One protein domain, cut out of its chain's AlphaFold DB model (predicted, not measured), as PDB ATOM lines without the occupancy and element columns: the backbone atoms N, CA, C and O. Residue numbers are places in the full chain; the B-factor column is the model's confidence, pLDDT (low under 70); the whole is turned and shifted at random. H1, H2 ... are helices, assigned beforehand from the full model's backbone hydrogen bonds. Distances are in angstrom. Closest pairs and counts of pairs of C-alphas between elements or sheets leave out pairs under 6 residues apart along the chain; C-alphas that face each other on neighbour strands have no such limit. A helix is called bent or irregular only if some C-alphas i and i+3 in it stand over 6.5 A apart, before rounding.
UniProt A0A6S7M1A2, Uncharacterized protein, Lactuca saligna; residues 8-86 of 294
ATOM      1  N   SER A   8     -20.422-123.899 -62.847       89.31
ATOM      2  CA  SER A   8     -20.272-122.830 -61.855       89.31
ATOM      3  C   SER A   8     -21.607-122.266 -61.353       89.31
ATOM      4  O   SER A   8     -21.623-121.706 -60.256       89.31
ATOM      5  N   LEU A   9     -22.687-122.340 -62.137       91.19
ATOM      6  CA  LEU A   9     -24.008-121.846 -61.736       91.19
ATOM      7  C   LEU A   9     -24.702-122.833 -60.796       91.19
ATOM      8  O   LEU A   9     -25.113-122.430 -59.712       91.19
ATOM      9  N   THR A  10     -24.710-124.120 -61.148       91.12
ATOM     10  CA  THR A  10     -25.293-125.187 -60.307       91.12
ATOM     11  C   THR A  10     -24.683-125.220 -58.900       91.12
ATOM     12  O   THR A  10     -25.399-125.218 -57.906       91.12
ATOM     13  N   LEU A  11     -23.356-125.092 -58.790       92.19
ATOM     14  CA  LEU A  11     -22.671-125.050 -57.494       92.19
ATOM     15  C   LEU A  11     -23.041-123.816 -56.645       92.19
ATOM     16  O   LEU A  11     -22.943-123.852 -55.419       92.19
ATOM     17  N   LYS A  12     -23.393-122.688 -57.274       92.69
ATOM     18  CA  LYS A  12     -23.830-121.483 -56.548       92.69
ATOM     19  C   LYS A  12     -25.251-121.644 -56.019       92.69
ATOM     20  O   LYS A  12     -25.511-121.193 -54.908       92.69
ATOM     21  N   GLU A  13     -26.117-122.292 -56.786       94.50
ATOM     22  CA  GLU A  13     -27.507-122.566 -56.421       94.50
ATOM     23  C   GLU A  13     -27.585-123.521 -55.222       94.50
ATOM     24  O   GLU A  13     -28.147-123.154 -54.193       94.50
ATOM     25  N   GLU A  14     -26.863-124.647 -55.264       95.19
ATOM     26  CA  GLU A  14     -26.786-125.594 -54.138       95.19
ATOM     27  C   GLU A  14     -26.257-124.935 -52.854       95.19
ATOM     28  O   GLU A  14     -26.748-125.170 -51.749       95.19
ATOM     29  N   LYS A  15     -25.249-124.061 -52.976       95.00
ATOM     30  CA  LYS A  15     -24.725-123.310 -51.825       95.00
ATOM     31  C   LYS A  15     -25.747-122.327 -51.258       95.00
ATOM     32  O   LYS A  15     -25.717-122.086 -50.053       95.00
ATOM     33  N   CYS A  16     -26.608-121.757 -52.096       94.88
ATOM     34  CA  CYS A  16     -27.652-120.838 -51.659       94.88
ATOM     35  C   CYS A  16     -28.701-121.577 -50.820       94.88
ATOM     36  O   CYS A  16     -28.963-121.171 -49.690       94.88
ATOM     37  N   GLU A  17     -29.186-122.727 -51.294       95.56
ATOM     38  CA  GLU A  17     -30.168-123.549 -50.569       95.56
ATOM     39  C   GLU A  17     -29.644-124.029 -49.203       95.56
ATOM     40  O   GLU A  17     -30.340-123.987 -48.183       95.56
ATOM     41  N   VAL A  18     -28.371-124.439 -49.136       96.00
ATOM     42  CA  VAL A  18     -27.737-124.845 -47.869       96.00
ATOM     43  C   VAL A  18     -27.642-123.675 -46.881       96.00
ATOM     44  O   VAL A  18     -27.791-123.866 -45.672       96.00
ATOM     45  N   LEU A  19     -27.401-122.452 -47.360       94.94
ATOM     46  CA  LEU A  19     -27.354-121.271 -46.496       94.94
ATOM     47  C   LEU A  19     -28.745-120.863 -46.005       94.94
ATOM     48  O   LEU A  19     -28.880-120.524 -44.831       94.94
ATOM     49  N   GLU A  20     -29.771-120.947 -46.849       95.94
ATOM     50  CA  GLU A  20     -31.159-120.647 -46.476       95.94
ATOM     51  C   GLU A  20     -31.689-121.613 -45.415       95.94
ATOM     52  O   GLU A  20     -32.235-121.188 -44.395       95.94
ATOM     53  N   THR A  21     -31.454-122.915 -45.591       95.88
ATOM     54  CA  THR A  21     -31.843-123.930 -44.600       95.88
ATOM     55  C   THR A  21     -31.120-123.732 -43.268       95.88
ATOM     56  O   THR A  21     -31.742-123.826 -42.204       95.88
ATOM     57  N   LYS A  22     -29.823-123.394 -43.299       95.19
ATOM     58  CA  LYS A  22     -29.051-123.078 -42.090       95.19
ATOM     59  C   LYS A  22     -29.571-121.819 -41.399       95.19
ATOM     60  O   LYS A  22     -29.700-121.832 -40.178       95.19
ATOM     61  N   LEU A  23     -29.904-120.775 -42.160       96.19
ATOM     62  CA  LEU A  23     -30.468-119.529 -41.642       96.19
ATOM     63  C   LEU A  23     -31.821-119.774 -40.966       96.19
ATOM     64  O   LEU A  23     -32.010-119.370 -39.819       96.19
ATOM     65  N   HIS A  24     -32.720-120.509 -41.621       96.25
ATOM     66  CA  HIS A  24     -34.021-120.873 -41.060       96.25
ATOM     67  C   HIS A  24     -33.879-121.699 -39.772       96.25
ATOM     68  O   HIS A  24     -34.565-121.452 -38.781       96.25
ATOM     69  N   TYR A  25     -32.949-122.657 -39.747       95.69
ATOM     70  CA  TYR A  25     -32.667-123.447 -38.550       95.69
ATOM     71  C   TYR A  25     -32.146-122.588 -37.390       95.69
ATOM     72  O   TYR A  25     -32.620-122.725 -36.262       95.69
ATOM     73  N   THR A  26     -31.203-121.679 -37.656       94.44
ATOM     74  CA  THR A  26     -30.691-120.763 -36.627       94.44
ATOM     75  C   THR A  26     -31.761-119.800 -36.128       94.44
ATOM     76  O   THR A  26     -31.816-119.547 -34.930       94.44
ATOM     77  N   GLN A  27     -32.642-119.317 -37.008       95.12
ATOM     78  CA  GLN A  27     -33.754-118.450 -36.623       95.12
ATOM     79  C   GLN A  27     -34.696-119.171 -35.659       95.12
ATOM     80  O   GLN A  27     -34.991-118.652 -34.589       95.12
ATOM     81  N   LYS A  28     -35.061-120.418 -35.975       95.62
ATOM     82  CA  LYS A  28     -35.888-121.243 -35.093       95.62
ATOM     83  C   LYS A  28     -35.261-121.426 -33.707       95.62
ATOM     84  O   LYS A  28     -35.958-121.301 -32.710       95.62
ATOM     85  N   GLN A  29     -33.952-121.684 -33.626       93.00
ATOM     86  CA  GLN A  29     -33.271-121.794 -32.327       93.00
ATOM     87  C   GLN A  29     -33.318-120.490 -31.523       93.00
ATOM     88  O   GLN A  29     -33.456-120.528 -30.303       93.00
ATOM     89  N   VAL A  30     -33.183-119.340 -32.189       92.50
ATOM     90  CA  VAL A  30     -33.300-118.030 -31.537       92.50
ATOM     91  C   VAL A  30     -34.714-117.828 -30.994       92.50
ATOM     92  O   VAL A  30     -34.859-117.395 -29.852       92.50
ATOM     93  N   ASP A  31     -35.737-118.185 -31.768       93.06
ATOM     94  CA  ASP A  31     -37.137-118.070 -31.352       93.06
ATOM     95  C   ASP A  31     -37.449-118.991 -30.158       93.06
ATOM     96  O   ASP A  31     -38.053-118.546 -29.179       93.06
ATOM     97  N   ASP A  32     -36.961-120.237 -30.181       89.75
ATOM     98  CA  ASP A  32     -37.098-121.194 -29.074       89.75
ATOM     99  C   ASP A  32     -36.438-120.658 -27.783       89.75
ATOM    100  O   ASP A  32     -37.034-120.699 -26.704       89.75
ATOM    101  N   LEU A  33     -35.233-120.079 -27.887       88.44
ATOM    102  CA  LEU A  33     -34.529-119.468 -26.750       88.44
ATOM    103  C   LEU A  33     -35.246-118.224 -26.209       88.44
ATOM    104  O   LEU A  33     -35.258-117.989 -24.998       88.44
ATOM    105  N   LEU A  34     -35.842-117.408 -27.081       88.19
ATOM    106  CA  LEU A  34     -36.644-116.255 -26.666       88.19
ATOM    107  C   LEU A  34     -37.909-116.692 -25.921       88.19
ATOM    108  O   LEU A  34     -38.254-116.079 -24.907       88.19
ATOM    109  N   ALA A  35     -38.562-117.768 -26.368       87.94
ATOM    110  CA  ALA A  35     -39.714-118.347 -25.683       87.94
ATOM    111  C   ALA A  35     -39.340-118.897 -24.294       87.94
ATOM    112  O   ALA A  35     -40.028-118.609 -23.312       87.94
ATOM    113  N   GLU A  36     -38.221-119.618 -24.173       82.62
ATOM    114  CA  GLU A  36     -37.717-120.123 -22.886       82.62
ATOM    115  C   GLU A  36     -37.343-118.982 -21.924       82.62
ATOM    116  O   GLU A  36     -37.663-119.025 -20.729       82.62
ATOM    117  N   LYS A  37     -36.726-117.914 -22.447       86.06
ATOM    118  CA  LYS A  37     -36.439-116.694 -21.683       86.06
ATOM    119  C   LYS A  37     -37.732-116.082 -21.139       86.06
ATOM    120  O   LYS A  37     -37.807-115.815 -19.942       86.06
ATOM    121  N   ALA A  38     -38.751-115.897 -21.980       83.94
ATOM    122  CA  ALA A  38     -40.043-115.342 -21.568       83.94
ATOM    123  C   ALA A  38     -40.732-116.200 -20.492       83.94
ATOM    124  O   ALA A  38     -41.195-115.668 -19.482       83.94
ATOM    125  N   PHE A  39     -40.725-117.525 -20.661       85.38
ATOM    126  CA  PHE A  39     -41.247-118.468 -19.670       85.38
ATOM    127  C   PHE A  39     -40.534-118.331 -18.317       85.38
ATOM    128  O   PHE A  39     -41.179-118.222 -17.275       85.38
ATOM    129  N   THR A  40     -39.203-118.251 -18.330       80.94
ATOM    130  CA  THR A  40     -38.393-118.101 -17.113       80.94
ATOM    131  C   THR A  40     -38.744-116.822 -16.351       80.94
ATOM    132  O   THR A  40     -38.923-116.864 -15.132       80.94
ATOM    133  N   TYR A  41     -38.902-115.690 -17.049       83.62
ATOM    134  CA  TYR A  41     -39.328-114.430 -16.423       83.62
ATOM    135  C   TYR A  41     -40.724-114.523 -15.800       83.62
ATOM    136  O   TYR A  41     -40.919-113.987 -14.709       83.62
ATOM    137  N   SER A  42     -41.661-115.232 -16.438       85.62
ATOM    138  CA  SER A  42     -42.990-115.481 -15.866       85.62
ATOM    139  C   SER A  42     -42.884-116.223 -14.534       85.62
ATOM    140  O   SER A  42     -43.394-115.740 -13.529       85.62
ATOM    141  N   CYS A  43     -42.131-117.328 -14.479       77.50
ATOM    142  CA  CYS A  43     -41.958-118.090 -13.239       77.50
ATOM    143  C   CYS A  43     -41.313-117.261 -12.118       77.50
ATOM    144  O   CYS A  43     -41.686-117.386 -10.955       77.50
ATOM    145  N   ILE A  44     -40.340-116.409 -12.452       81.38
ATOM    146  CA  ILE A  44     -39.705-115.510 -11.477       81.38
ATOM    147  C   ILE A  44     -40.713-114.496 -10.940       81.38
ATOM    148  O   ILE A  44     -40.722-114.224  -9.739       81.38
ATOM    149  N   SER A  45     -41.559-113.946 -11.812       83.44
ATOM    150  CA  SER A  45     -42.631-113.035 -11.416       83.44
ATOM    151  C   SER A  45     -43.612-113.715 -10.460       83.44
ATOM    152  O   SER A  45     -43.904-113.154  -9.406       83.44
ATOM    153  N   ASP A  46     -44.047-114.938 -10.768       80.62
ATOM    154  CA  ASP A  46     -44.987-115.702  -9.937       80.62
ATOM    155  C   ASP A  46     -44.408-115.998  -8.546       80.62
ATOM    156  O   ASP A  46     -45.065-115.789  -7.525       80.62
ATOM    157  N   VAL A  47     -43.141-116.425  -8.485       80.69
ATOM    158  CA  VAL A  47     -42.442-116.681  -7.216       80.69
ATOM    159  C   VAL A  47     -42.288-115.395  -6.403       80.69
ATOM    160  O   VAL A  47     -42.494-115.410  -5.191       80.69
ATOM    161  N   ASN A  48     -41.948-114.277  -7.045       80.75
ATOM    162  CA  ASN A  48     -41.849-112.986  -6.365       80.75
ATOM    163  C   ASN A  48     -43.204-112.511  -5.829       80.75
ATOM    164  O   ASN A  48     -43.245-111.960  -4.727       80.75
ATOM    165  N   GLY A  49     -44.290-112.737  -6.573       84.12
ATOM    166  CA  GLY A  49     -45.656-112.466  -6.125       84.12
ATOM    167  C   GLY A  49     -45.989-113.264  -4.869       84.12
ATOM    168  O   GLY A  49     -46.251-112.680  -3.823       84.12
ATOM    169  N   LEU A  50     -45.823-114.590  -4.924       83.12
ATOM    170  CA  LEU A  50     -46.088-115.476  -3.788       83.12
ATOM    171  C   LEU A  50     -45.259-115.112  -2.547       83.12
ATOM    172  O   LEU A  50     -45.767-115.108  -1.428       83.12
ATOM    173  N   LEU A  51     -43.970-114.808  -2.725       81.06
ATOM    174  CA  LEU A  51     -43.111-114.385  -1.621       81.06
ATOM    175  C   LEU A  51     -43.579-113.060  -1.020       81.06
ATOM    176  O   LEU A  51     -43.571-112.916   0.201       81.06
ATOM    177  N   SER A  52     -43.982-112.104  -1.858       80.75
ATOM    178  CA  SER A  52     -44.503-110.814  -1.402       80.75
ATOM    179  C   SER A  52     -45.786-111.002  -0.595       80.75
ATOM    180  O   SER A  52     -45.854-110.490   0.522       80.75
ATOM    181  N   ASP A  53     -46.713-111.829  -1.084       81.88
ATOM    182  CA  ASP A  53     -47.975-112.162  -0.412       81.88
ATOM    183  C   ASP A  53     -47.740-112.813   0.957       81.88
ATOM    184  O   ASP A  53     -48.348-112.418   1.953       81.88
ATOM    185  N   ILE A  54     -46.817-113.782   1.051       78.19
ATOM    186  CA  ILE A  54     -46.447-114.424   2.327       78.19
ATOM    187  C   ILE A  54     -45.919-113.389   3.318       78.19
ATOM    188  O   ILE A  54     -46.196-113.464   4.515       78.19
ATOM    189  N   ILE A  55     -45.138-112.420   2.841       76.94
ATOM    190  CA  ILE A  55     -44.590-111.405   3.729       76.94
ATOM    191  C   ILE A  55     -45.656-110.387   4.156       76.94
ATOM    192  O   ILE A  55     -45.607-109.907   5.285       76.94
ATOM    193  N   GLU A  56     -46.595-110.032   3.281       80.94
ATOM    194  CA  GLU A  56     -47.687-109.111   3.620       80.94
ATOM    195  C   GLU A  56     -48.717-109.738   4.566       80.94
ATOM    196  O   GLU A  56     -49.264-109.049   5.425       80.94
ATOM    197  N   THR A  57     -48.954-111.046   4.456       82.88
ATOM    198  CA  THR A  57     -49.937-111.777   5.276       82.88
ATOM    199  C   THR A  57     -49.421-112.209   6.654       82.88
ATOM    200  O   THR A  57     -50.204-112.695   7.475       82.88
ATOM    201  N   HIS A  58     -48.128-112.054   6.949       75.31
ATOM    202  CA  HIS A  58     -47.529-112.457   8.225       75.31
ATOM    203  C   HIS A  58     -46.955-111.285   9.028       75.31
ATOM    204  O   HIS A  58     -46.639-110.226   8.497       75.31
ATOM    205  N   ASP A  59     -46.844-111.506  10.344       71.00
ATOM    206  CA  ASP A  59     -46.468-110.519  11.359       71.00
ATOM    207  C   ASP A  59     -45.281-109.632  10.905       71.00
ATOM    208  O   ASP A  59     -44.210-110.162  10.560       71.00
ATOM    209  N   PRO A  60     -45.429-108.289  10.899       69.69
ATOM    210  CA  PRO A  60     -44.411-107.349  10.426       69.69
ATOM    211  C   PRO A  60     -43.042-107.519  11.103       69.69
ATOM    212  O   PRO A  60     -42.021-107.130  10.529       69.69
ATOM    213  N   MET A  61     -42.977-108.141  12.283       63.06
ATOM    214  CA  MET A  61     -41.708-108.450  12.945       63.06
ATOM    215  C   MET A  61     -40.956-109.648  12.337       63.06
ATOM    216  O   MET A  61     -39.724-109.633  12.272       63.06
ATOM    217  N   ILE A  62     -41.668-110.668  11.851       62.88
ATOM    218  CA  ILE A  62     -41.079-111.824  11.146       62.88
ATOM    219  C   ILE A  62     -40.653-111.400   9.731       62.88
ATOM    220  O   ILE A  62     -39.603-111.813   9.225       62.88
ATOM    221  N   SER A  63     -41.425-110.488   9.141       65.62
ATOM    222  CA  SER A  63     -41.255-109.929   7.799       65.62
ATOM    223  C   SER A  63     -39.868-109.332   7.530       65.62
ATOM    224  O   SER A  63     -39.297-109.620   6.483       65.62
ATOM    225  N   ILE A  64     -39.260-108.566   8.447       72.69
ATOM    226  CA  ILE A  64     -38.010-107.833   8.144       72.69
ATOM    227  C   ILE A  64     -36.809-108.774   7.981       72.69
ATOM    228  O   ILE A  64     -36.057-108.673   7.006       72.69
ATOM    229  N   THR A  65     -36.614-109.699   8.924       74.44
ATOM    230  CA  THR A  65     -35.456-110.609   8.902       74.44
ATOM    231  C   THR A  65     -35.592-111.627   7.775       74.44
ATOM    232  O   THR A  65     -34.623-111.891   7.061       74.44
ATOM    233  N   VAL A  66     -36.809-112.141   7.561       76.25
ATOM    234  CA  VAL A  66     -37.118-113.066   6.466       76.25
ATOM    235  C   VAL A  66     -36.996-112.365   5.110       76.25
ATOM    236  O   VAL A  66     -36.330-112.913   4.234       76.25
ATOM    237  N   ARG A  67     -37.492-111.121   4.949       72.75
ATOM    238  CA  ARG A  67     -37.275-110.296   3.738       72.75
ATOM    239  C   ARG A  67     -35.807-110.134   3.435       72.75
ATOM    240  O   ARG A  67     -35.392-110.413   2.317       72.75
ATOM    241  N   LYS A  68     -35.014-109.688   4.412       79.94
ATOM    242  CA  LYS A  68     -33.583-109.454   4.205       79.94
ATOM    243  C   LYS A  68     -32.877-110.739   3.777       79.94
ATOM    244  O   LYS A  68     -32.098-110.709   2.829       79.94
ATOM    245  N   HIS A  69     -33.185-111.861   4.428       79.38
ATOM    246  CA  HIS A  69     -32.576-113.144   4.095       79.38
ATOM    247  C   HIS A  69     -32.970-113.639   2.698       79.38
ATOM    248  O   HIS A  69     -32.104-114.045   1.926       79.38
ATOM    249  N   LEU A  70     -34.255-113.558   2.342       76.81
ATOM    250  CA  LEU A  70     -34.745-113.892   1.002       76.81
ATOM    251  C   LEU A  70     -34.107-113.005  -0.064       76.81
ATOM    252  O   LEU A  70     -33.601-113.517  -1.058       76.81
ATOM    253  N   LEU A  71     -34.050-111.693   0.163       78.81
ATOM    254  CA  LEU A  71     -33.441-110.748  -0.767       78.81
ATOM    255  C   LEU A  71     -31.949-111.051  -0.979       78.81
ATOM    256  O   LEU A  71     -31.465-111.036  -2.109       78.81
ATOM    257  N   GLU A  72     -31.214-111.375   0.090       82.94
ATOM    258  CA  GLU A  72     -29.804-111.777   0.009       82.94
ATOM    259  C   GLU A  72     -29.612-113.094  -0.754       82.94
ATOM    260  O   GLU A  72     -28.657-113.216  -1.524       82.94
ATOM    261  N   LYS A  73     -30.521-114.063  -0.591       77.25
ATOM    262  CA  LYS A  73     -30.484-115.351  -1.304       77.25
ATOM    263  C   LYS A  73     -30.889-115.238  -2.771       77.25
ATOM    264  O   LYS A  73     -30.351-115.974  -3.594       77.25
ATOM    265  N   LEU A  74     -31.790-114.317  -3.102       78.00
ATOM    266  CA  LEU A  74     -32.251-114.072  -4.470       78.00
ATOM    267  C   LEU A  74     -31.323-113.135  -5.253       78.00
ATOM    268  O   LEU A  74     -31.288-113.193  -6.481       78.00
ATOM    269  N   ARG A  75     -30.509-112.313  -4.580       81.44
ATOM    270  CA  ARG A  75     -29.565-111.383  -5.226       81.44
ATOM    271  C   ARG A  75     -28.655-112.041  -6.286       81.44
ATOM    272  O   ARG A  75     -28.532-111.456  -7.361       81.44
ATOM    273  N   PRO A  76     -28.042-113.225  -6.072       76.56
ATOM    274  CA  PRO A  76     -27.247-113.897  -7.105       76.56
ATOM    275  C   PRO A  76     -28.081-114.327  -8.316       76.56
ATOM    276  O   PRO A  76     -27.604-114.243  -9.444       76.56
ATOM    277  N   VAL A  77     -29.330-114.750  -8.092       75.94
ATOM    278  CA  VAL A  77     -30.258-115.146  -9.162       75.94
ATOM    279  C   VAL A  77     -30.595-113.936 -10.026       75.94
ATOM    280  O   VAL A  77     -30.427-113.990 -11.243       75.94
ATOM    281  N   PHE A  78     -30.946-112.807  -9.406       75.50
ATOM    282  CA  PHE A  78     -31.161-111.551 -10.126       75.50
ATOM    283  C   PHE A  78     -29.906-111.073 -10.859       75.50
ATOM    284  O   PHE A  78     -30.005-110.645 -12.003       75.50
ATOM    285  N   ALA A  79     -28.717-111.209 -10.267       76.38
ATOM    286  CA  ALA A  79     -27.468-110.864 -10.942       76.38
ATOM    287  C   ALA A  79     -27.210-111.737 -12.184       76.38
ATOM    288  O   ALA A  79     -26.767-111.221 -13.210       76.38
ATOM    289  N   MET A  80     -27.503-113.042 -12.133       73.75
ATOM    290  CA  MET A  80     -27.412-113.911 -13.312       73.75
ATOM    291  C   MET A  80     -28.416-113.506 -14.392       73.75
ATOM    292  O   MET A  80     -28.035-113.397 -15.553       73.75
ATOM    293  N   LEU A  81     -29.666-113.225 -14.016       71.81
ATOM    294  CA  LEU A  81     -30.701-112.774 -14.952       71.81
ATOM    295  C   LEU A  81     -30.316-111.459 -15.632       71.81
ATOM    296  O   LEU A  81     -30.421-111.337 -16.847       71.81
ATOM    297  N   HIS A  82     -29.765-110.515 -14.878       73.62
ATOM    298  CA  HIS A  82     -29.319-109.235 -15.421       73.62
ATOM    299  C   HIS A  82     -28.129-109.390 -16.385       73.62
ATOM    300  O   HIS A  82     -27.985-108.624 -17.340       73.62
ATOM    301  N   ARG A  83     -27.276-110.405 -16.181       76.75
ATOM    302  CA  ARG A  83     -26.215-110.768 -17.139       76.75
ATOM    303  C   ARG A  83     -26.777-111.395 -18.414       76.75
ATOM    304  O   ARG A  83     -26.209-111.169 -19.478       76.75
ATOM    305  N   LEU A  84     -27.885-112.133 -18.324       67.44
ATOM    306  CA  LEU A  84     -28.617-112.632 -19.496       67.44
ATOM    307  C   LEU A  84     -29.325-111.500 -20.252       67.44
ATOM    308  O   LEU A  84     -29.491-111.571 -21.468       67.44
ATOM    309  N   GLU A  85     -29.704-110.430 -19.557       62.38
ATOM    310  CA  GLU A  85     -30.261-109.213 -20.154       62.38
ATOM    311  C   GLU A  85     -29.194-108.375 -20.883       62.38
ATOM    312  O   GLU A  85     -29.476-107.753 -21.905       62.38
ATOM    313  N   GLY A  86     -27.939-108.445 -20.425       54.66
ATOM    314  CA  GLY A  86     -26.769-107.837 -21.065       54.66
ATOM    315  C   GLY A  86     -26.263-108.547 -22.327       54.66
ATOM    316  O   GLY A  86     -25.407-107.992 -23.020       54.66
TER     317      GLY A  86
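This is residues 8 to 86 of the 294 residues of an uncharacterized protein of Lactuca saligna (UniProt A0A6S7M1A2). A very long helix, H1, turns tightly into a shorter bent helix, H2, which folds back along its last part as a lopsided helical hairpin; residues 8 to 36 of H1 stick out as a long arm. The printed part has 79 residues, with two named helices, H1 then H2, and no named strand: all helix. It is an extended rod, with a radius of gyration of the C-alphas of 23.0 A and spans of 79 by 19 by 11 A.

H1, residues 8 to 57, and arm H2a, residues 60 to 73, form a helical hairpin, a shallow tilt of 23 degrees, opposite ways. They only just touch, with 3 pairs of C-alphas within 8 A, through residues 55 to 56 and 63 to 67 alone; the closest C-alphas, of Ile 55 and Ser 63, are 5.5 A apart. Arm H2b, residues 76 to 85, is near H1, with 7 pairs of C-alphas within 10 A. Every O i to N i+4 pair is within hydrogen-bond range in H2b, 45 of 46 in H1 and 8 of 10 in H2a.

H1 runs 74.2 A from C-alpha 8 at (-20.272, -122.830, -61.855). H2, residues 60 to 85, was assigned as one helix by its hydrogen bonds but is bent: C-alphas 73 and 76 are 6.8 A apart, and H2a, 19.9 A long, and H2b, 14.2 A, stand at a steep tilt of 54 degrees. C-alpha 85 is at (-30.261, -109.213, -20.154).

The C-alphas farthest apart, of Ser 8 and Met 61, are 79.1 A apart. The printed part has no cut, and the link from H1 to H2 is tight. Residues 60 to 63 and 84 to 86 have pLDDT under 70.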